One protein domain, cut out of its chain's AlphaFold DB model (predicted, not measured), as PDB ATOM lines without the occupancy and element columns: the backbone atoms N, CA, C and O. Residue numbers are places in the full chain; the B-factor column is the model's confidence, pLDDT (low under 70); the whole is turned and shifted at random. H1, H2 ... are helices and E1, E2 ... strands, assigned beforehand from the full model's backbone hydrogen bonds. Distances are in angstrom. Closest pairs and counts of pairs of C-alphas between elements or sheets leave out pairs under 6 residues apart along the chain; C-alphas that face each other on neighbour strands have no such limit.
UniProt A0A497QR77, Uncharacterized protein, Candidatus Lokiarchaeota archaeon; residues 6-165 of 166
ATOM      1  N   VAL A   6       7.736  37.508  25.556       80.50
ATOM      2  CA  VAL A   6       7.185  38.827  25.859       80.50
ATOM      3  C   VAL A   6       5.705  38.807  25.495       80.50
ATOM      4  O   VAL A   6       5.354  38.522  24.354       80.50
ATOM      5  N   LEU A   7       4.846  39.084  26.473       84.00
ATOM      6  CA  LEU A   7       3.405  39.230  26.304       84.00
ATOM      7  C   LEU A   7       3.019  40.673  26.595       84.00
ATOM      8  O   LEU A   7       3.130  41.135  27.724       84.00
ATOM      9  N   LYS A   8       2.516  41.393  25.608       87.81
ATOM     10  CA  LYS A   8       1.915  42.706  25.808       87.81
ATOM     11  C   LYS A   8       0.408  42.547  25.929       87.81
ATOM     12  O   LYS A   8      -0.266  42.159  24.983       87.81
ATOM     13  N   ILE A   9      -0.116  42.854  27.106       86.75
ATOM     14  CA  ILE A   9      -1.519  42.662  27.460       86.75
ATOM     15  C   ILE A   9      -2.178  44.033  27.548       86.75
ATOM     16  O   ILE A   9      -1.750  44.888  28.318       86.75
ATOM     17  N   THR A  10      -3.230  44.243  26.764       88.12
ATOM     18  CA  THR A  10      -4.055  45.460  26.776       88.12
ATOM     19  C   THR A  10      -5.528  45.095  26.905       88.12
ATOM     20  O   THR A  10      -5.889  43.928  26.767       88.12
ATOM     21  N   SER A  11      -6.391  46.069  27.186       85.81
ATOM     22  CA  SER A  11      -7.831  45.831  27.323       85.81
ATOM     23  C   SER A  11      -8.664  46.946  26.693       85.81
ATOM     24  O   SER A  11      -8.230  48.098  26.632       85.81
ATOM     25  N   ASN A  12      -9.887  46.604  26.267       84.12
ATOM     26  CA  ASN A  12     -10.925  47.585  25.927       84.12
ATOM     27  C   ASN A  12     -11.387  48.412  27.141       84.12
ATOM     28  O   ASN A  12     -12.048  49.431  26.960       84.12
ATOM     29  N   TYR A  13     -10.995  48.016  28.354       79.25
ATOM     30  CA  TYR A  13     -11.164  48.794  29.571       79.25
ATOM     31  C   TYR A  13      -9.793  49.032  30.233       79.25
ATOM     32  O   TYR A  13      -9.389  48.287  31.125       79.25
ATOM     33  N   PRO A  14      -9.040  50.065  29.813       71.19
ATOM     34  CA  PRO A  14      -7.691  50.331  30.323       71.19
ATOM     35  C   PRO A  14      -7.637  50.563  31.839       71.19
ATOM     36  O   PRO A  14      -6.640  50.256  32.488       71.19
ATOM     37  N   ASP A  15      -8.728  51.060  32.423       73.12
ATOM     38  CA  ASP A  15      -8.795  51.401  33.844       73.12
ATOM     39  C   ASP A  15      -8.725  50.179  34.772       73.12
ATOM     40  O   ASP A  15      -8.418  50.329  35.955       73.12
ATOM     41  N   ILE A  16      -8.904  48.964  34.238       71.81
ATOM     42  CA  ILE A  16      -8.717  47.703  34.971       71.81
ATOM     43  C   ILE A  16      -7.288  47.558  35.486       71.81
ATOM     44  O   ILE A  16      -7.035  46.948  36.524       71.81
ATOM     45  N   PHE A  17      -6.348  48.175  34.774       72.12
ATOM     46  CA  PHE A  17      -4.940  48.124  35.096       72.12
ATOM     47  C   PHE A  17      -4.558  49.139  36.172       72.12
ATOM     48  O   PHE A  17      -3.553  48.923  36.839       72.12
ATOM     49  N   ARG A  18      -5.384  50.158  36.469       65.69
ATOM     50  CA  ARG A  18      -5.104  51.135  37.545       65.69
ATOM     51  C   ARG A  18      -4.938  50.490  38.916       65.69
ATOM     52  O   ARG A  18      -4.173  50.966  39.749       65.69
ATOM     53  N   GLY A  19      -5.663  49.403  39.168       60.31
ATOM     54  CA  GLY A  19      -5.490  48.622  40.387       60.31
ATOM     55  C   GLY A  19      -4.164  47.865  40.424       60.31
ATOM     56  O   GLY A  19      -3.516  47.804  41.465       60.31
ATOM     57  N   ILE A  20      -3.739  47.331  39.279       62.84
ATOM     58  CA  ILE A  20      -2.477  46.599  39.130       62.84
ATOM     59  C   ILE A  20      -1.288  47.561  39.238       62.84
ATOM     60  O   ILE A  20      -0.337  47.249  39.946       62.84
ATOM     61  N   GLN A  21      -1.383  48.762  38.659       61.72
ATOM     62  CA  GLN A  21      -0.385  49.837  38.778       61.72
ATOM     63  C   GLN A  21      -0.038  50.144  40.240       61.72
ATOM     64  O   GLN A  21       1.130  50.216  40.606       61.72
ATOM     65  N   LYS A  22      -1.045  50.228  41.123       61.00
ATOM     66  CA  LYS A  22      -0.843  50.496  42.562       61.00
ATOM     67  C   LYS A  22      -0.097  49.387  43.311       61.00
ATOM     68  O   LYS A  22       0.324  49.595  44.448       61.00
ATOM     69  N   HIS A  23       0.021  48.204  42.717       60.50
ATOM     70  CA  HIS A  23       0.620  47.026  43.342       60.50
ATOM     71  C   HIS A  23       1.725  46.395  42.498       60.50
ATOM     72  O   HIS A  23       2.230  45.337  42.862       60.50
ATOM     73  N   TYR A  24       2.126  47.050  41.414       66.38
ATOM     74  CA  TYR A  24       3.140  46.566  40.494       66.38
ATOM     75  C   TYR A  24       4.471  46.284  41.203       66.38
ATOM     76  O   TYR A  24       4.973  45.162  41.126       66.38
ATOM     77  N   ASP A  25       4.984  47.244  41.978       63.53
ATOM     78  CA  ASP A  25       6.238  47.079  42.721       63.53
ATOM     79  C   ASP A  25       6.159  45.919  43.718       63.53
ATOM     80  O   ASP A  25       7.106  45.155  43.882       63.53
ATOM     81  N   TYR A  26       5.005  45.741  44.366       64.12
ATOM     82  CA  TYR A  26       4.776  44.611  45.263       64.12
ATOM     83  C   TYR A  26       4.799  43.276  44.509       64.12
ATOM     84  O   TYR A  26       5.439  42.334  44.972       64.12
ATOM     85  N   LEU A  27       4.135  43.193  43.352       62.47
ATOM     86  CA  LEU A  27       4.120  41.990  42.520       62.47
ATOM     87  C   LEU A  27       5.530  41.653  42.024       62.47
ATOM     88  O   LEU A  27       5.977  40.527  42.209       62.47
ATOM     89  N   ASN A  28       6.266  42.632  41.496       66.06
ATOM     90  CA  ASN A  28       7.654  42.446  41.078       66.06
ATOM     91  C   ASN A  28       8.566  42.030  42.236       66.06
ATOM     92  O   ASN A  28       9.363  41.110  42.076       66.06
ATOM     93  N   ASN A  29       8.426  42.639  43.414       64.12
ATOM     94  CA  ASN A  29       9.195  42.251  44.596       64.12
ATOM     95  C   ASN A  29       8.868  40.824  45.049       64.12
ATOM     96  O   ASN A  29       9.775  40.074  45.403       64.12
ATOM     97  N   LEU A  30       7.595  40.419  44.996       60.03
ATOM     98  CA  LEU A  30       7.186  39.045  45.271       60.03
ATOM     99  C   LEU A  30       7.805  38.077  44.253       60.03
ATOM    100  O   LEU A  30       8.325  37.033  44.647       60.03
ATOM    101  N   TYR A  31       7.806  38.420  42.963       65.94
ATOM    102  CA  TYR A  31       8.416  37.594  41.919       65.94
ATOM    103  C   TYR A  31       9.934  37.472  42.092       65.94
ATOM    104  O   TYR A  31      10.459  36.357  42.110       65.94
ATOM    105  N   HIS A  32      10.624  38.591  42.324       66.75
ATOM    106  CA  HIS A  32      12.060  38.616  42.595       66.75
ATOM    107  C   HIS A  32      12.430  37.805  43.841       66.75
ATOM    108  O   HIS A  32      13.362  37.002  43.788       66.75
ATOM    109  N   ALA A  33      11.686  37.962  44.941       63.69
ATOM    110  CA  ALA A  33      11.935  37.235  46.185       63.69
ATOM    111  C   ALA A  33      11.810  35.713  46.014       63.69
ATOM    112  O   ALA A  33      12.546  34.956  46.641       63.69
ATOM    113  N   ASN A  34      10.923  35.267  45.124       56.56
ATOM    114  CA  ASN A  34      10.708  33.852  44.830       56.56
ATOM    115  C   ASN A  34      11.547  33.348  43.637       56.56
ATOM    116  O   ASN A  34      11.310  32.245  43.149       56.56
ATOM    117  N   LYS A  35      12.517  34.145  43.152       64.75
ATOM    118  CA  LYS A  35      13.365  33.855  41.973       64.75
ATOM    119  C   LYS A  35      12.565  33.466  40.733       64.75
ATOM    120  O   LYS A  35      13.032  32.721  39.870       64.75
ATOM    121  N   ILE A  36      11.344  33.968  40.653       61.72
ATOM    122  CA  ILE A  36      10.459  33.667  39.554       61.72
ATOM    123  C   ILE A  36      10.921  34.542  38.389       61.72
ATOM    124  O   ILE A  36      11.072  35.752  38.574       61.72
ATOM    125  N   PRO A  37      11.182  33.976  37.203       64.00
ATOM    126  CA  PRO A  37      11.843  34.695  36.125       64.00
ATOM    127  C   PRO A  37      10.857  35.585  35.354       64.00
ATOM    128  O   PRO A  37      10.770  35.512  34.133       64.00
ATOM    129  N   PHE A  38      10.071  36.401  36.054       68.50
ATOM    130  CA  PHE A  38       9.049  37.263  35.467       68.50
ATOM    131  C   PHE A  38       9.364  38.738  35.697       68.50
ATOM    132  O   PHE A  38       9.953  39.107  36.712       68.50
ATOM    133  N   PHE A  39       8.932  39.581  34.765       69.88
ATOM    134  CA  PHE A  39       8.942  41.034  34.907       69.88
ATOM    135  C   PHE A  39       7.636  41.596  34.351       69.88
ATOM    136  O   PHE A  39       7.255  41.261  33.229       69.88
ATOM    137  N   LEU A  40       6.946  42.426  35.130       73.19
ATOM    138  CA  LEU A  40       5.831  43.230  34.637       73.19
ATOM    139  C   LEU A  40       6.367  44.641  34.304       73.19
ATOM    140  O   LEU A  40       7.316  45.104  34.930       73.19
ATOM    141  N   GLU A  41       5.805  45.325  33.321       76.44
ATOM    142  CA  GLU A  41       6.079  46.736  33.026       76.44
ATOM    143  C   GLU A  41       4.775  47.398  32.604       76.44
ATOM    144  O   GLU A  41       4.015  46.826  31.827       76.44
ATOM    145  N   GLU A  42       4.487  48.588  33.112       72.44
ATOM    146  CA  GLU A  42       3.277  49.316  32.747       72.44
ATOM    147  C   GLU A  42       3.404  49.971  31.360       72.44
ATOM    148  O   GLU A  42       4.436  50.540  31.017       72.44
ATOM    149  N   ILE A  43       2.322  49.952  30.577       77.25
ATOM    150  CA  ILE A  43       2.182  50.731  29.338       77.25
ATOM    151  C   ILE A  43       0.852  51.493  29.341       77.25
ATOM    152  O   ILE A  43      -0.059  51.160  30.093       77.25
ATOM    153  N   SER A  44       0.679  52.481  28.450       67.31
ATOM    154  CA  SER A  44      -0.440  53.446  28.530       67.31
ATOM    155  C   SER A  44      -1.862  52.856  28.502       67.31
ATOM    156  O   SER A  44      -2.819  53.573  28.789       67.31
ATOM    157  N   LYS A  45      -2.023  51.566  28.169       72.25
ATOM    158  CA  LYS A  45      -3.306  50.837  28.183       72.25
ATOM    159  C   LYS A  45      -3.171  49.378  28.628       72.25
ATOM    160  O   LYS A  45      -3.907  48.524  28.131       72.25
ATOM    161  N   GLY A  46      -2.202  49.066  29.485       79.75
ATOM    162  CA  GLY A  46      -1.898  47.674  29.793       79.75
ATOM    163  C   GLY A  46      -0.581  47.451  30.503       79.75
ATOM    164  O   GLY A  46      -0.057  48.331  31.180       79.75
ATOM    165  N   PHE A  47      -0.033  46.264  30.293       79.25
ATOM    166  CA  PHE A  47       1.293  45.903  30.765       79.25
ATOM    167  C   PHE A  47       2.002  44.985  29.785       79.25
ATOM    168  O   PHE A  47       1.385  44.209  29.057       79.25
ATOM    169  N   VAL A  48       3.321  45.059  29.809       79.44
ATOM    170  CA  VAL A  48       4.198  44.048  29.247       79.44
ATOM    171  C   VAL A  48       4.528  43.058  30.355       79.44
ATOM    172  O   VAL A  48       4.879  43.432  31.468       79.44
ATOM    173  N   PHE A  49       4.386  41.783  30.047       76.12
ATOM    174  CA  PHE A  49       4.701  40.663  30.906       76.12
ATOM    175  C   PHE A  49       5.793  39.846  30.222       76.12
ATOM    176  O   PHE A  49       5.579  39.266  29.158       76.12
ATOM    177  N   ILE A  50       6.986  39.838  30.806       73.38
ATOM    178  CA  ILE A  50       8.151  39.132  30.276       73.38
ATOM    179  C   ILE A  50       8.361  37.877  31.105       73.38
ATOM    180  O   ILE A  50       8.563  37.957  32.315       73.38
ATOM    181  N   VAL A  51       8.380  36.726  30.445       71.38
ATOM    182  CA  VAL A  51       8.674  35.432  31.054       71.38
ATOM    183  C   VAL A  51      10.026  34.942  30.578       71.38
ATOM    184  O   VAL A  51      10.192  34.630  29.408       71.38
ATOM    185  N   ARG A  52      10.995  34.860  31.489       64.69
ATOM    186  CA  ARG A  52      12.383  34.447  31.244       64.69
ATOM    187  C   ARG A  52      12.649  33.008  31.704       64.69
ATOM    188  O   ARG A  52      13.610  32.764  32.415       64.69
ATOM    189  N   ASN A  53      11.777  32.059  31.368       65.06
ATOM    190  CA  ASN A  53      12.058  30.619  31.451       65.06
ATOM    191  C   ASN A  53      10.918  29.851  30.769       65.06
ATOM    192  O   ASN A  53       9.801  29.811  31.290       65.06
ATOM    193  N   MET A  54      11.198  29.224  29.628       68.25
ATOM    194  CA  MET A  54      10.199  28.452  28.884       68.25
ATOM    195  C   MET A  54       9.707  27.212  29.629       68.25
ATOM    196  O   MET A  54       8.552  26.840  29.443       68.25
ATOM    197  N   GLU A  55      10.502  26.630  30.535       68.56
ATOM    198  CA  GLU A  55      10.070  25.466  31.324       68.56
ATOM    199  C   GLU A  55       8.807  25.760  32.136       68.56
ATOM    200  O   GLU A  55       8.002  24.867  32.388       68.56
ATOM    201  N   PHE A  56       8.606  27.013  32.555       67.81
ATOM    202  CA  PHE A  56       7.384  27.409  33.247       67.81
ATOM    203  C   PHE A  56       6.159  27.314  32.329       67.81
ATOM    204  O   PHE A  56       5.140  26.746  32.724       67.81
ATOM    205  N   PHE A  57       6.266  27.823  31.098       66.94
ATOM    206  CA  PHE A  57       5.193  27.717  30.110       66.94
ATOM    207  C   PHE A  57       4.938  26.261  29.717       66.94
ATOM    208  O   PHE A  57       3.785  25.842  29.652       66.94
ATOM    209  N   GLU A  58       5.988  25.461  29.534       70.56
ATOM    210  CA  GLU A  58       5.847  24.039  29.215       70.56
ATOM    211  C   GLU A  58       5.202  23.238  30.352       70.56
ATOM    212  O   GLU A  58       4.361  22.380  30.096       70.56
ATOM    213  N   LYS A  59       5.514  23.551  31.616       70.50
ATOM    214  CA  LYS A  59       4.848  22.928  32.771       70.50
ATOM    215  C   LYS A  59       3.370  23.305  32.851       70.50
ATOM    216  O   LYS A  59       2.547  22.462  33.191       70.50
ATOM    217  N   ILE A  60       3.012  24.548  32.525       66.81
ATOM    218  CA  ILE A  60       1.604  24.974  32.468       66.81
ATOM    219  C   ILE A  60       0.868  24.320  31.303       66.81
ATOM    220  O   ILE A  60      -0.324  24.059  31.421       66.81
ATOM    221  N   ARG A  61       1.570  24.015  30.209       67.12
ATOM    222  CA  ARG A  61       0.996  23.319  29.057       67.12
ATOM    223  C   ARG A  61       0.424  21.947  29.417       67.12
ATOM    224  O   ARG A  61      -0.425  21.469  28.680       67.12
ATOM    225  N   ASP A  62       0.845  21.315  30.519       73.50
ATOM    226  CA  ASP A  62       0.315  20.011  30.920       73.50
ATOM    227  C   ASP A  62      -1.209  20.082  31.196       73.50
ATOM    228  O   ASP A  62      -1.651  20.652  32.209       73.50
ATOM    229  N   PRO A  63      -2.037  19.428  30.353       67.94
ATOM    230  CA  PRO A  63      -3.493  19.426  30.484       67.94
ATOM    231  C   PRO A  63      -3.985  18.924  31.845       67.94
ATOM    232  O   PRO A  63      -5.067  19.316  32.302       67.94
ATOM    233  N   SER A  64      -3.226  18.025  32.476       73.50
ATOM    234  CA  SER A  64      -3.559  17.406  33.757       73.50
ATOM    235  C   SER A  64      -3.362  18.376  34.923       73.50
ATOM    236  O   SER A  64      -4.197  18.414  35.834       73.50
ATOM    237  N   ILE A  65      -2.331  19.226  34.859       72.94
ATOM    238  CA  ILE A  65      -2.056  20.267  35.854       72.94
ATOM    239  C   ILE A  65      -3.164  21.320  35.809       72.94
ATOM    240  O   ILE A  65      -3.759  21.605  36.854       72.94
ATOM    241  N   ILE A  66      -3.509  21.803  34.607       70.06
ATOM    242  CA  ILE A  66      -4.618  22.743  34.386       70.06
ATOM    243  C   ILE A  66      -5.918  22.167  34.965       70.06
ATOM    244  O   ILE A  66      -6.568  22.794  35.804       70.06
ATOM    245  N   LYS A  67      -6.285  20.935  34.583       71.25
ATOM    246  CA  LYS A  67      -7.542  20.300  35.015       71.25
ATOM    247  C   LYS A  67      -7.609  20.086  36.528       71.25
ATOM    248  O   LYS A  67      -8.651  20.326  37.137       71.25
ATOM    249  N   ARG A  68      -6.516  19.643  37.151       77.44
ATOM    250  CA  ARG A  68      -6.449  19.448  38.605       77.44
ATOM    251  C   ARG A  68      -6.621  20.772  39.347       77.44
ATOM    252  O   ARG A  68      -7.420  20.840  40.275       77.44
ATOM    253  N   LYS A  69      -5.918  21.825  38.921       73.56
ATOM    254  CA  LYS A  69      -6.015  23.158  39.536       73.56
ATOM    255  C   LYS A  69      -7.387  23.788  39.333       73.56
ATOM    256  O   LYS A  69      -7.886  24.477  40.212       73.56
ATOM    257  N   LEU A  70      -8.033  23.509  38.207       70.19
ATOM    258  CA  LEU A  70      -9.409  23.924  37.968       70.19
ATOM    259  C   LEU A  70     -10.393  23.347  38.978       70.19
ATOM    260  O   LEU A  70     -11.236  24.072  39.502       70.19
ATOM    261  N   LEU A  71     -10.296  22.043  39.236       72.25
ATOM    262  CA  LEU A  71     -11.135  21.373  40.226       72.25
ATOM    263  C   LEU A  71     -10.859  21.907  41.632       72.25
ATOM    264  O   LEU A  71     -11.800  22.187  42.368       72.25
ATOM    265  N   ASP A  72      -9.582  22.112  41.952       72.94
ATOM    266  CA  ASP A  72      -9.140  22.662  43.229       72.94
ATOM    267  C   ASP A  72      -9.704  24.068  43.466       72.94
ATOM    268  O   ASP A  72     -10.319  24.297  44.493       72.94
ATOM    269  N   VAL A  73      -9.645  24.981  42.491       71.19
ATOM    270  CA  VAL A  73     -10.232  26.329  42.634       71.19
ATOM    271  C   VAL A  73     -11.759  26.305  42.748       71.19
ATOM    272  O   VAL A  73     -12.328  27.135  43.454       71.19
ATOM    273  N   LYS A  74     -12.447  25.358  42.096       70.50
ATOM    274  CA  LYS A  74     -13.907  25.211  42.250       70.50
ATOM    275  C   LYS A  74     -14.301  24.741  43.652       70.50
ATOM    276  O   LYS A  74     -15.360  25.129  44.132       70.50
ATOM    277  N   GLN A  75     -13.485  23.894  44.276       75.50
ATOM    278  CA  GLN A  75     -13.763  23.312  45.596       75.50
ATOM    279  C   GLN A  75     -13.219  24.179  46.738       75.50
ATOM    280  O   GLN A  75     -13.879  24.352  47.756       75.50
ATOM    281  N   ASN A  76     -12.034  24.745  46.533       74.31
ATOM    282  CA  ASN A  76     -11.239  25.515  47.478       74.31
ATOM    283  C   ASN A  76     -10.699  26.767  46.765       74.31
ATOM    284  O   ASN A  76      -9.507  26.838  46.444       74.31
ATOM    285  N   PRO A  77     -11.554  27.760  46.464       64.81
ATOM    286  CA  PRO A  77     -11.097  28.973  45.806       64.81
ATOM    287  C   PRO A  77     -10.001  29.617  46.666       64.81
ATOM    288  O   PRO A  77     -10.222  29.839  47.863       64.81
ATOM    289  N   PRO A  78      -8.812  29.898  46.098       64.81
ATOM    290  CA  PRO A  78      -7.754  30.542  46.853       64.81
ATOM    291  C   PRO A  78      -8.294  31.861  47.386       64.81
ATOM    292  O   PRO A  78      -9.040  32.561  46.691       64.81
ATOM    293  N   GLN A  79      -7.917  32.202  48.619       62.69
ATOM    294  CA  GLN A  79      -8.267  33.504  49.159       62.69
ATOM    295  C   GLN A  79      -7.581  34.570  48.313       62.69
ATOM    296  O   GLN A  79      -6.383  34.831  48.427       62.69
ATOM    297  N   VAL A  80      -8.360  35.154  47.410       61.53
ATOM    298  CA  VAL A  80      -7.954  36.325  46.657       61.53
ATOM    299  C   VAL A  80      -7.825  37.430  47.680       61.53
ATOM    300  O   VAL A  80      -8.782  37.721  48.396       61.53
ATOM    301  N   ASN A  81      -6.630  38.007  47.778       62.12
ATOM    302  CA  ASN A  81      -6.375  39.128  48.671       62.12
ATOM    303  C   ASN A  81      -7.504  40.156  48.512       62.12
ATOM    304  O   ASN A  81      -7.841  40.509  47.380       62.12
ATOM    305  N   GLN A  82      -8.067  40.634  49.624       60.38
ATOM    306  CA  GLN A  82      -9.139  41.627  49.610       60.38
ATOM    307  C   GLN A  82      -8.786  42.817  48.706       60.38
ATOM    308  O   GLN A  82      -9.626  43.259  47.941       60.38
ATOM    309  N   LYS A  83      -7.509  43.218  48.648       56.56
ATOM    310  CA  LYS A  83      -7.018  44.254  47.726       56.56
ATOM    311  C   LYS A  83      -7.258  43.926  46.249       56.56
ATOM    312  O   LYS A  83      -7.611  44.811  45.485       56.56
ATOM    313  N   VAL A  84      -7.089  42.671  45.831       61.16
ATOM    314  CA  VAL A  84      -7.397  42.231  44.458       61.16
ATOM    315  C   VAL A  84      -8.908  42.227  44.232       61.16
ATOM    316  O   VAL A  84      -9.359  42.683  43.189       61.16
ATOM    317  N   LEU A  85      -9.708  41.805  45.213       64.25
ATOM    318  CA  LEU A  85     -11.169  41.910  45.125       64.25
ATOM    319  C   LEU A  85     -11.645  43.369  45.048       64.25
ATOM    320  O   LEU A  85     -12.565  43.652  44.287       64.25
ATOM    321  N   ASP A  86     -10.992  44.291  45.753       61.69
ATOM    322  CA  ASP A  86     -11.303  45.725  45.756       61.69
ATOM    323  C   ASP A  86     -10.959  46.386  44.409       61.69
ATOM    324  O   ASP A  86     -11.698  47.243  43.920       61.69
ATOM    325  N   ILE A  87      -9.874  45.949  43.756       61.19
ATOM    326  CA  ILE A  87      -9.558  46.327  42.366       61.19
ATOM    327  C   ILE A  87     -10.676  45.865  41.431       61.19
ATOM    328  O   ILE A  87     -11.134  46.624  40.580       61.19
ATOM    329  N   LEU A  88     -11.149  44.633  41.623       63.38
ATOM    330  CA  LEU A  88     -12.214  44.034  40.819       63.38
ATOM    331  C   LEU A  88     -13.602  44.609  41.154       63.38
ATOM    332  O   LEU A  88     -14.515  44.471  40.344       63.38
ATOM    333  N   ALA A  89     -13.784  45.228  42.325       60.09
ATOM    334  CA  ALA A  89     -15.043  45.815  42.790       60.09
ATOM    335  C   ALA A  89     -15.332  47.202  42.223       60.09
ATOM    336  O   ALA A  89     -16.499  47.545  42.061       60.09
ATOM    337  N   ASN A  90     -14.293  47.959  41.873       58.28
ATOM    338  CA  ASN A  90     -14.420  49.300  41.297       58.28
ATOM    339  C   ASN A  90     -14.508  49.301  39.760       58.28
ATOM    340  O   ASN A  90     -14.479  50.360  39.137       58.28
ATOM    341  N   PHE A  91     -14.574  48.122  39.142       63.66
ATOM    342  CA  PHE A  91     -14.715  47.971  37.701       63.66
ATOM    343  C   PHE A  91     -16.199  47.889  37.328       63.66
ATOM    344  O   PHE A  91     -16.905  46.989  37.793       63.66
ATOM    345  N   ASP A  92     -16.659  48.790  36.460       60.69
ATOM    346  CA  ASP A  92     -18.037  48.789  35.981       60.69
ATOM    347  C   ASP A  92     -18.156  47.942  34.703       60.69
ATOM    348  O   ASP A  92     -17.776  48.347  33.605       60.69
ATOM    349  N   PHE A  93     -18.663  46.717  34.857       65.19
ATOM    350  CA  PHE A  93     -18.777  45.698  33.803       65.19
ATOM    351  C   PHE A  93     -19.942  45.961  32.820       65.19
ATOM    352  O   PHE A  93     -20.491  45.016  32.261       65.19
ATOM    353  N   GLN A  94     -20.356  47.221  32.607       58.78
ATOM    354  CA  GLN A  94     -21.560  47.536  31.805       58.78
ATOM    355  C   GLN A  94     -21.374  47.395  30.298       58.78
ATOM    356  O   GLN A  94     -22.345  47.480  29.548       58.78
ATOM    357  N   GLN A  95     -20.148  47.179  29.823       54.66
ATOM    358  CA  GLN A  95     -19.938  46.785  28.439       54.66
ATOM    359  C   GLN A  95     -20.024  45.271  28.357       54.66
ATOM    360  O   GLN A  95     -19.314  44.571  29.069       54.66
ATOM    361  N   ASN A  96     -20.897  44.790  27.474       61.09
ATOM    362  CA  ASN A  96     -21.325  43.397  27.347       61.09
ATOM    363  C   ASN A  96     -20.212  42.340  27.254       61.09
ATOM    364  O   ASN A  96     -20.554  41.169  27.298       61.09
ATOM    365  N   ASN A  97     -18.929  42.708  27.153       78.88
ATOM    366  CA  ASN A  97     -17.781  41.825  27.327       78.88
ATOM    367  C   ASN A  97     -16.533  42.611  27.779       78.88
ATOM    368  O   ASN A  97     -16.251  43.697  27.259       78.88
ATOM    369  N   LEU A  98     -15.723  42.022  28.663       83.12
ATOM    370  CA  LEU A  98     -14.352  42.467  28.924       83.12
ATOM    371  C   LEU A  98     -13.416  41.770  27.936       83.12
ATOM    372  O   LEU A  98     -13.373  40.544  27.874       83.12
ATOM    373  N   ILE A  99     -12.665  42.556  27.172       87.62
ATOM    374  CA  ILE A  99     -11.763  42.058  26.140       87.62
ATOM    375  C   ILE A  99     -10.329  42.382  26.536       87.62
ATOM    376  O   ILE A  99      -9.997  43.539  26.808       87.62
ATOM    377  N   PHE A 100      -9.474  41.365  26.508       88.25
ATOM    378  CA  PHE A 100      -8.027  41.516  26.549       88.25
ATOM    379  C   PHE A 100      -7.425  41.170  25.198       88.25
ATOM    380  O   PHE A 100      -7.803  40.176  24.584       88.25
ATOM    381  N   ASN A 101      -6.451  41.967  24.780       90.31
ATOM    382  CA  ASN A 101      -5.608  41.670  23.635       90.31
ATOM    383  C   ASN A 101      -4.211  41.342  24.151       90.31
ATOM    384  O   ASN A 101      -3.619  42.147  24.876       90.31
ATOM    385  N   ILE A 102      -3.709  40.171  23.780       88.38
ATOM    386  CA  ILE A 102      -2.390  39.664  24.131       88.38
ATOM    387  C   ILE A 102      -1.570  39.599  22.853       88.38
ATOM    388  O   ILE A 102      -1.798  38.757  21.988       88.38
ATOM    389  N   GLU A 103      -0.620  40.510  22.744       88.69
ATOM    390  CA  GLU A 103       0.382  40.524  21.692       88.69
ATOM    391  C   GLU A 103       1.614  39.753  22.179       88.69
ATOM    392  O   GLU A 103       2.078  39.966  23.298       88.69
ATOM    393  N   CYS A 104       2.136  38.833  21.375       84.69
ATOM    394  CA  CYS A 104       3.289  38.009  21.739       84.69
ATOM    395  C   CYS A 104       4.227  37.803  20.553       84.69
ATOM    396  O   CYS A 104       3.799  37.873  19.406       84.69
ATOM    397  N   ASP A 105       5.510  37.542  20.802       80.56
ATOM    398  CA  ASP A 105       6.454  37.294  19.707       80.56
ATOM    399  C   ASP A 105       5.990  36.127  18.825       80.56
ATOM    400  O   ASP A 105       5.662  35.052  19.331       80.56
ATOM    401  N   MET A 106       6.046  36.305  17.498       74.19
ATOM    402  CA  MET A 106       5.569  35.316  16.513       74.19
ATOM    403  C   MET A 106       6.133  33.906  16.729       74.19
ATOM    404  O   MET A 106       5.469  32.921  16.445       74.19
ATOM    405  N   LYS A 107       7.360  33.794  17.251       78.75
ATOM    406  CA  LYS A 107       7.999  32.495  17.520       78.75
ATOM    407  C   LYS A 107       7.281  31.675  18.594       78.75
ATOM    408  O   LYS A 107       7.447  30.464  18.625       78.75
ATOM    409  N   ASN A 108       6.534  32.335  19.475       75.62
ATOM    410  CA  ASN A 108       5.882  31.725  20.628       75.62
ATOM    411  C   ASN A 108       4.352  31.853  20.573       75.62
ATOM    412  O   ASN A 108       3.687  31.394  21.499       75.62
ATOM    413  N   SER A 109       3.783  32.471  19.530       78.62
ATOM    414  CA  SER A 109       2.355  32.804  19.506       78.62
ATOM    415  C   SER A 109       1.448  31.581  19.474       78.62
ATOM    416  O   SER A 109       0.457  31.555  20.195       78.62
ATOM    417  N   GLU A 110       1.824  30.539  18.734       79.44
ATOM    418  CA  GLU A 110       1.099  29.264  18.700       79.44
ATOM    419  C   GLU A 110       1.119  28.567  20.069       79.44
ATOM    420  O   GLU A 110       0.074  28.220  20.610       79.44
ATOM    421  N   LEU A 111       2.295  28.472  20.701       78.25
ATOM    422  CA  LEU A 111       2.436  27.886  22.037       78.25
ATOM    423  C   LEU A 111       1.618  28.649  23.090       78.25
ATOM    424  O   LEU A 111       0.951  28.042  23.928       78.25
ATOM    425  N   VAL A 112       1.682  29.982  23.065       77.50
ATOM    426  CA  VAL A 112       0.922  30.837  23.985       77.50
ATOM    427  C   VAL A 112      -0.576  30.679  23.725       77.50
ATOM    428  O   VAL A 112      -1.341  30.555  24.680       77.50
ATOM    429  N   PHE A 113      -0.998  30.632  22.461       81.56
ATOM    430  CA  PHE A 113      -2.389  30.406  22.095       81.56
ATOM    431  C   PHE A 113      -2.906  29.062  22.607       81.56
ATOM    432  O   PHE A 113      -3.934  29.057  23.278       81.56
ATOM    433  N   ASP A 114      -2.186  27.962  22.380       80.50
ATOM    434  CA  ASP A 114      -2.576  26.625  22.840       80.50
ATOM    435  C   ASP A 114      -2.760  26.585  24.360       80.50
ATOM    436  O   ASP A 114      -3.779  26.114  24.866       80.50
ATOM    437  N   ILE A 115      -1.799  27.141  25.105       77.25
ATOM    438  CA  ILE A 115      -1.842  27.180  26.571       77.25
ATOM    439  C   ILE A 115      -3.047  27.980  27.064       77.25
ATOM    440  O   ILE A 115      -3.759  27.543  27.977       77.25
ATOM    441  N   LEU A 116      -3.279  29.157  26.478       77.81
ATOM    442  CA  LEU A 116      -4.424  29.983  26.831       77.81
ATOM    443  C   LEU A 116      -5.705  29.228  26.470       77.81
ATOM    444  O   LEU A 116      -6.520  28.973  27.351       77.81
ATOM    445  N   GLN A 117      -5.874  28.805  25.222       78.62
ATOM    446  CA  GLN A 117      -7.073  28.122  24.747       78.62
ATOM    447  C   GLN A 117      -7.414  26.892  25.600       78.62
ATOM    448  O   GLN A 117      -8.563  26.742  26.018       78.62
ATOM    449  N   GLU A 118      -6.433  26.050  25.926       76.56
ATOM    450  CA  GLU A 118      -6.635  24.906  26.812       76.56
ATOM    451  C   GLU A 118      -7.055  25.311  28.225       76.56
ATOM    452  O   GLU A 118      -7.945  24.680  28.804       76.56
ATOM    453  N   SER A 119      -6.435  26.354  28.779       71.50
ATOM    454  CA  SER A 119      -6.790  26.880  30.095       71.50
ATOM    455  C   SER A 119      -8.230  27.400  30.079       71.50
ATOM    456  O   SER A 119      -9.066  26.961  30.864       71.50
ATOM    457  N   PHE A 120      -8.566  28.273  29.135       71.75
ATOM    458  CA  PHE A 120      -9.851  28.965  29.068       71.75
ATOM    459  C   PHE A 120     -11.029  28.059  28.713       71.75
ATOM    460  O   PHE A 120     -12.048  28.107  29.405       71.75
ATOM    461  N   ASN A 121     -10.881  27.175  27.722       69.56
ATOM    462  CA  ASN A 121     -11.950  26.256  27.318       69.56
ATOM    463  C   ASN A 121     -12.323  25.271  28.438       69.56
ATOM    464  O   ASN A 121     -13.464  24.817  28.510       69.56
ATOM    465  N   LYS A 122     -11.374  24.935  29.324       67.12
ATOM    466  CA  LYS A 122     -11.614  24.047  30.473       67.12
ATOM    467  C   LYS A 122     -12.153  24.798  31.699       67.12
ATOM    468  O   LYS A 122     -12.848  24.193  32.519       67.12
ATOM    469  N   ILE A 123     -11.845  26.093  31.827       64.25
ATOM    470  CA  ILE A 123     -12.330  26.990  32.890       64.25
ATOM    471  C   ILE A 123     -13.828  27.233  32.750       64.25
ATOM    472  O   ILE A 123     -14.571  26.982  33.706       64.25
ATOM    473  N   ASN A 124     -14.277  27.715  31.591       65.19
ATOM    474  CA  ASN A 124     -15.653  28.162  31.412       65.19
ATOM    475  C   ASN A 124     -15.989  28.360  29.925       65.19
ATOM    476  O   ASN A 124     -15.226  28.986  29.197       65.19
ATOM    477  N   THR A 125     -17.164  27.906  29.482       65.94
ATOM    478  CA  THR A 125     -17.653  28.093  28.101       65.94
ATOM    479  C   THR A 125     -17.974  29.551  27.758       65.94
ATOM    480  O   THR A 125     -18.170  29.893  26.590       65.94
ATOM    481  N   ASN A 126     -18.032  30.420  28.767       79.44
ATOM    482  CA  ASN A 126     -18.281  31.847  28.611       79.44
ATOM    483  C   ASN A 126     -17.014  32.682  28.407       79.44
ATOM    484  O   ASN A 126     -17.130  33.896  28.243       79.44
ATOM    485  N   ILE A 127     -15.834  32.055  28.380       80.56
ATOM    486  CA  ILE A 127     -14.592  32.720  27.987       80.56
ATOM    487  C   ILE A 127     -14.233  32.267  26.578       80.56
ATOM    488  O   ILE A 127     -14.160  31.070  26.306       80.56
ATOM    489  N   ARG A 128     -14.026  33.220  25.668       85.69
ATOM    490  CA  ARG A 128     -13.604  32.923  24.295       85.69
ATOM    491  C   ARG A 128     -12.160  33.339  24.108       85.69
ATOM    492  O   ARG A 128     -11.788  34.447  24.478       85.69
ATOM    493  N   VAL A 129     -11.379  32.448  23.511       86.38
ATOM    494  CA  VAL A 129     -10.008  32.719  23.080       86.38
ATOM    495  C   VAL A 129      -9.982  32.586  21.572       86.38
ATOM    496  O   VAL A 129     -10.331  31.532  21.038       86.38
ATOM    497  N   SER A 130      -9.594  33.652  20.889       87.81
ATOM    498  CA  SER A 130      -9.535  33.684  19.432       87.81
ATOM    499  C   SER A 130      -8.213  34.285  18.971       87.81
ATOM    500  O   SER A 130      -7.842  35.360  19.454       87.81
ATOM    501  N   PRO A 131      -7.510  33.643  18.025       84.19
ATOM    502  CA  PRO A 131      -6.434  34.309  17.318       84.19
ATOM    503  C   PRO A 131      -7.076  35.348  16.392       84.19
ATOM    504  O   PRO A 131      -8.015  35.043  15.658       84.19
ATOM    505  N   THR A 132      -6.613  36.589  16.477       84.06
ATOM    506  CA  THR A 132      -7.105  37.697  15.634       84.06
ATOM    507  C   THR A 132      -6.098  38.085  14.560       84.06
ATOM    508  O   THR A 132      -6.496  38.556  13.500       84.06
ATOM    509  N   ASP A 133      -4.815  37.826  14.819       83.00
ATOM    510  CA  ASP A 133      -3.698  37.963  13.887       83.00
ATOM    511  C   ASP A 133      -2.570  36.990  14.302       83.00
ATOM    512  O   ASP A 133      -2.647  36.362  15.362       83.00
ATOM    513  N   PHE A 134      -1.505  36.877  13.505       76.69
ATOM    514  CA  PHE A 134      -0.370  35.962  13.709       76.69
ATOM    515  C   PHE A 134       0.309  36.083  15.080       76.69
ATOM    516  O   PHE A 134       0.893  35.117  15.577       76.69
ATOM    517  N   ASN A 135       0.261  37.266  15.683       85.50
ATOM    518  CA  ASN A 135       0.886  37.575  16.964       85.50
ATOM    519  C   ASN A 135      -0.109  38.108  18.007       85.50
ATOM    520  O   ASN A 135       0.318  38.501  19.093       85.50
ATOM    521  N   LEU A 136      -1.410  38.134  17.689       86.88
ATOM    522  CA  LEU A 136      -2.440  38.779  18.499       86.88
ATOM    523  C   LEU A 136      -3.545  37.796  18.888       86.88
ATOM    524  O   LEU A 136      -4.336  37.338  18.057       86.88
ATOM    525  N   ILE A 137      -3.634  37.533  20.185       89.19
ATOM    526  CA  ILE A 137      -4.630  36.658  20.795       89.19
ATOM    527  C   ILE A 137      -5.630  37.526  21.550       89.19
ATOM    528  O   ILE A 137      -5.250  38.339  22.392       89.19
ATOM    529  N   GLN A 138      -6.915  37.340  21.279       89.50
ATOM    530  CA  GLN A 138      -7.986  38.024  21.986       89.50
ATOM    531  C   GLN A 138      -8.654  37.076  22.982       89.50
ATOM    532  O   GLN A 138      -8.933  35.918  22.665       89.50
ATOM    533  N   ILE A 139      -8.930  37.590  24.179       88.56
ATOM    534  CA  ILE A 139      -9.639  36.884  25.244       88.56
ATOM    535  C   ILE A 139     -10.857  37.700  25.644       88.56
ATOM    536  O   ILE A 139     -10.731  38.849  26.061       88.56
ATOM    537  N   GLU A 140     -12.033  37.103  25.524       88.81
ATOM    538  CA  GLU A 140     -13.320  37.737  25.792       88.81
ATOM    539  C   GLU A 140     -13.976  37.080  27.009       88.81
ATOM    540  O   GLU A 140     -14.280  35.886  26.995       88.81
ATOM    541  N   PHE A 141     -14.216  37.870  28.054       85.75
ATOM    542  CA  PHE A 141     -14.954  37.482  29.251       85.75
ATOM    543  C   PHE A 141     -16.363  38.074  29.201       85.75
ATOM    544  O   PHE A 141     -16.525  39.297  29.213       85.75
ATOM    545  N   LYS A 142     -17.382  37.209  29.206       83.25
ATOM    546  CA  LYS A 142     -18.795  37.623  29.150       83.25
ATOM    547  C   LYS A 142     -19.345  38.175  30.460       83.25
ATOM    548  O   LYS A 142     -20.392  38.815  30.465       83.25
ATOM    549  N   SER A 143     -18.680  37.915  31.584       79.81
ATOM    550  CA  SER A 143     -19.105  38.431  32.881       79.81
ATOM    551  C   SER A 143     -17.935  38.700  33.822       79.81
ATOM    552  O   SER A 143     -16.855  38.110  33.721       79.81
ATOM    553  N   ARG A 144     -18.196  39.556  34.815       77.19
ATOM    554  CA  ARG A 144     -17.274  39.823  35.924       77.19
ATOM    555  C   ARG A 144     -16.894  38.557  36.680       77.19
ATOM    556  O   ARG A 144     -15.749  38.412  37.100       77.19
ATOM    557  N   GLN A 145     -17.847  37.650  36.861       77.19
ATOM    558  CA  GLN A 145     -17.623  36.415  37.599       77.19
ATOM    559  C   GLN A 145     -16.663  35.483  36.854       77.19
ATOM    560  O   GLN A 145     -15.779  34.906  37.486       77.19
ATOM    561  N   ASP A 146     -16.769  35.407  35.525       79.81
ATOM    562  CA  ASP A 146     -15.851  34.616  34.696       79.81
ATOM    563  C   ASP A 146     -14.418  35.152  34.796       79.81
ATOM    564  O   ASP A 146     -13.464  34.381  34.927       79.81
ATOM    565  N   PHE A 147     -14.269  36.479  34.802       79.88
ATOM    566  CA  PHE A 147     -12.973  37.121  34.974       79.88
ATOM    567  C   PHE A 147     -12.381  36.899  36.377       79.88
ATOM    568  O   PHE A 147     -11.214  36.533  36.501       79.88
ATOM    569  N   ILE A 148     -13.174  37.047  37.445       76.00
ATOM    570  CA  ILE A 148     -12.718  36.783  38.823       76.00
ATOM    571  C   ILE A 148     -12.271  35.324  38.978       76.00
ATOM    572  O   ILE A 148     -11.199  35.059  39.529       76.00
ATOM    573  N   PHE A 149     -13.072  34.383  38.476       75.75
ATOM    574  CA  PHE A 149     -12.764  32.957  38.535       75.75
ATOM    575  C   PHE A 149     -11.463  32.629  37.788       75.75
ATOM    576  O   PHE A 149     -10.643  31.840  38.258       75.75
ATOM    577  N   TYR A 150     -11.224  33.291  36.656       78.12
ATOM    578  CA  TYR A 150      -9.970  33.177  35.923       78.12
ATOM    579  C   TYR A 150      -8.760  33.673  36.725       78.12
ATOM    580  O   TYR A 150      -7.755  32.967  36.816       78.12
ATOM    581  N   ILE A 151      -8.855  34.849  37.352       75.25
ATOM    582  CA  ILE A 151      -7.777  35.382  38.196       75.25
ATOM    583  C   ILE A 151      -7.473  34.417  39.351       75.25
ATOM    584  O   ILE A 151      -6.312  34.102  39.605       75.25
ATOM    585  N   GLN A 152      -8.506  33.876  40.002       70.50
ATOM    586  CA  GLN A 152      -8.361  32.846  41.039       70.50
ATOM    587  C   GLN A 152      -7.616  31.608  40.538       70.50
ATOM    588  O   GLN A 152      -6.714  31.110  41.215       70.50
ATOM    589  N   HIS A 153      -7.966  31.129  39.346       74.06
ATOM    590  CA  HIS A 153      -7.312  29.980  38.735       74.06
ATOM    591  C   HIS A 153      -5.817  30.218  38.492       74.06
ATOM    592  O   HIS A 153      -4.997  29.391  38.892       74.06
ATOM    593  N   TRP A 154      -5.446  31.367  37.921       71.88
ATOM    594  CA  TRP A 154      -4.039  31.690  37.660       71.88
ATOM    595  C   TRP A 154      -3.216  31.906  38.927       71.88
ATOM    596  O   TRP A 154      -2.062  31.481  38.982       71.88
ATOM    597  N   ILE A 155      -3.799  32.495  39.971       67.81
ATOM    598  CA  ILE A 155      -3.144  32.615  41.282       67.81
ATOM    599  C   ILE A 155      -2.859  31.222  41.870       67.81
ATOM    600  O   ILE A 155      -1.750  30.972  42.334       67.81
ATOM    601  N   SER A 156      -3.822  30.295  41.814       67.00
ATOM    602  CA  SER A 156      -3.634  28.917  42.302       67.00
ATOM    603  C   SER A 156      -2.553  28.164  41.514       67.00
ATOM    604  O   SER A 156      -1.678  27.527  42.103       67.00
ATOM    605  N   LEU A 157      -2.581  28.279  40.183       67.44
ATOM    606  CA  LEU A 157      -1.611  27.654  39.283       67.44
ATOM    607  C   LEU A 157      -0.186  28.163  39.550       67.44
ATOM    608  O   LEU A 157       0.741  27.373  39.709       67.44
ATOM    609  N   THR A 158      -0.016  29.484  39.639       64.75
ATOM    610  CA  THR A 158       1.293  30.111  39.868       64.75
ATOM    611  C   THR A 158       1.833  29.814  41.264       64.75
ATOM    612  O   THR A 158       2.996  29.442  41.379       64.75
ATOM    613  N   ALA A 159       1.012  29.888  42.316       64.12
ATOM    614  CA  ALA A 159       1.449  29.624  43.689       64.12
ATOM    615  C   ALA A 159       2.027  28.210  43.877       64.12
ATOM    616  O   ALA A 159       3.014  28.032  44.589       64.12
ATOM    617  N   ASP A 160       1.446  27.205  43.225       61.72
ATOM    618  CA  ASP A 160       1.947  25.833  43.307       61.72
ATOM    619  C   ASP A 160       3.175  25.591  42.443       61.72
ATOM    620  O   ASP A 160       4.071  24.850  42.843       61.72
ATOM    621  N   LEU A 161       3.251  26.210  41.269       60.41
ATOM    622  CA  LEU A 161       4.436  26.088  40.425       60.41
ATOM    623  C   LEU A 161       5.658  26.707  41.102       60.41
ATOM    624  O   LEU A 161       6.734  26.125  41.044       60.41
ATOM    625  N   VAL A 162       5.478  27.819  41.814       56.72
ATOM    626  CA  VAL A 162       6.548  28.464  42.586       56.72
ATOM    627  C   VAL A 162       7.058  27.553  43.702       56.72
ATOM    628  O   VAL A 162       8.265  27.377  43.819       56.72
ATOM    629  N   LYS A 163       6.164  26.891  44.450       57.44
ATOM    630  CA  LYS A 163       6.544  25.928  45.504       57.44
ATOM    631  C   LYS A 163       7.302  24.701  44.990       57.44
ATOM    632  O   LYS A 163       8.002  24.069  45.765       57.44
ATOM    633  N   ASN A 164       7.114  24.331  43.723       49.00
ATOM    634  CA  ASN A 164       7.753  23.158  43.114       49.00
ATOM    635  C   ASN A 164       9.066  23.493  42.380       49.00
ATOM    636  O   ASN A 164       9.692  22.596  41.817       49.00
ATOM    637  N   ILE A 165       9.451  24.773  42.323       42.06
ATOM    638  CA  ILE A 165      10.701  25.252  41.706       42.06
ATOM    639  C   ILE A 165      11.716  25.705  42.780       42.06
ATOM    640  O   ILE A 165      12.909  25.798  42.491       42.06
TER     641      ILE A 165
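Overview. This is residues 6 to 165 of the 166 residues of an uncharacterized protein of Candidatus Lokiarchaeota archaeon (UniProt A0A497QR77). A twisted wall of six strands has helices over one face, while its other face is bare. H1 and H2 pack over the end of the wall made by E2 and E3, H6 covers the other end, and the longest helix, H7, passes through the middle of the helix side, with H4 packed on both H6 and H7 and H5 packed on H1. The printed part has 160 residues, with seven named helices and six named strands in the order E1 H1 H2 E2 E3 H3 H4 H5 E4 H6 E5 E6 H7. The sheet runs E2 E3 E1 E4 E6 E5, all antiparallel, and the class is mixed, helices and strands. The whole is compact and rounded, with a radius of gyration of the C-alphas of 15.0 A and spans of 39 by 36 by 33 A.

Along the chain. Begin with the sheet, and find C-alpha 6 at (7.185, 38.827, 25.859), where E1, residues 6 to 11, begins; it is 16.6 A long. Its other strands are E2, residues 38 to 43, E3, residues 46 to 51, E4, residues 98 to 104 and 19.6 A long, E5, residues 127 to 133 and 18.6 A long, and E6, residues 136 to 141. Now look for the helices: H1 is residues 14 to 21, H2 is 24 to 33, H3 is 54 to 60, and H5 is 82 to 89. H4, residues 63 to 75, is 18.7 A long, and H6, residues 109 to 123, is 20.7 A long. Find C-alpha 144 at (-17.274, 39.823, 35.924); from there H7 runs 29.2 A to C-alpha 163 at (6.544, 25.928, 45.504).

Arrangement. Start at the inner strands E1 and E4, antiparallel at 158 degrees, where N 8 and O 103 are 2.8 A apart, within hydrogen-bond range. On the other side of E1 is E3, with N 9 and O 47 at 2.8 A, and E2 and E3 form a hairpin, with N 41 and O 48 at 2.8 A. E4 and E6 are antiparallel neighbours, with N 100 and O 139 within hydrogen-bond range at 2.8 A, and E5 and E6 form a hairpin, with N 138 and O 130 within hydrogen-bond range at 2.8 A; E2 and E5 are the edge strands. H1, H2, H6 and H7 are on one face of the sheet, two layers, one of strands and one of helices. Two split strand-helix-strand units, two strands that run the same way in the sheet with helices between them along the chain and another strand between them in the sheet, have right-handed crossovers: E1, H1 H2, E2, with E3 between the two strands in the sheet, and E4, H6, E5, with E6 between the two strands in the sheet. H6 lies over E6 and, only just, with 3 C-alphas, over E4; its height over the sheet is 9.0 A, and its closest C-alphas to E5 are those of Gln 117 and Val 129, 5.7 A apart. H2 lies over E2 at a height over the sheet of 7.6 A. H4 touches H7 at a steep tilt of 62 degrees, opposite ways, with the C-alphas of Val 73 and His 153 closest at 6.1 A; H7 touches H4 with residues 152 to 157 alone. H1 and H5 touch at a shallow tilt of 10 degrees, opposite ways, the C-alphas of Gly 19 and Ile 87 being closest at 5.1 A. H3 is close to H6 but not clearly touching, with the C-alphas of Ile 60 and Ile 115 closest at 7.2 A. Every O i to N i+4 pair is within hydrogen-bond range in H2, H3, H4, H5, H6 and H7; in H1 it is 1 of 4, beside 3 of 5 O i to N i+3 pairs.

Size, cuts and confidence. The two C-alphas farthest apart are those of Gln 94 and Ile 165, 40.4 A. The printed part has no cut, and no link is long; those from H4 to H5 and from H5 to E4 are short, the others tight. The mean pLDDT of the printed part is 72.1, and 68 residues are under 70, among them residues 18 to 39, 77 to 96 and 155 to 165.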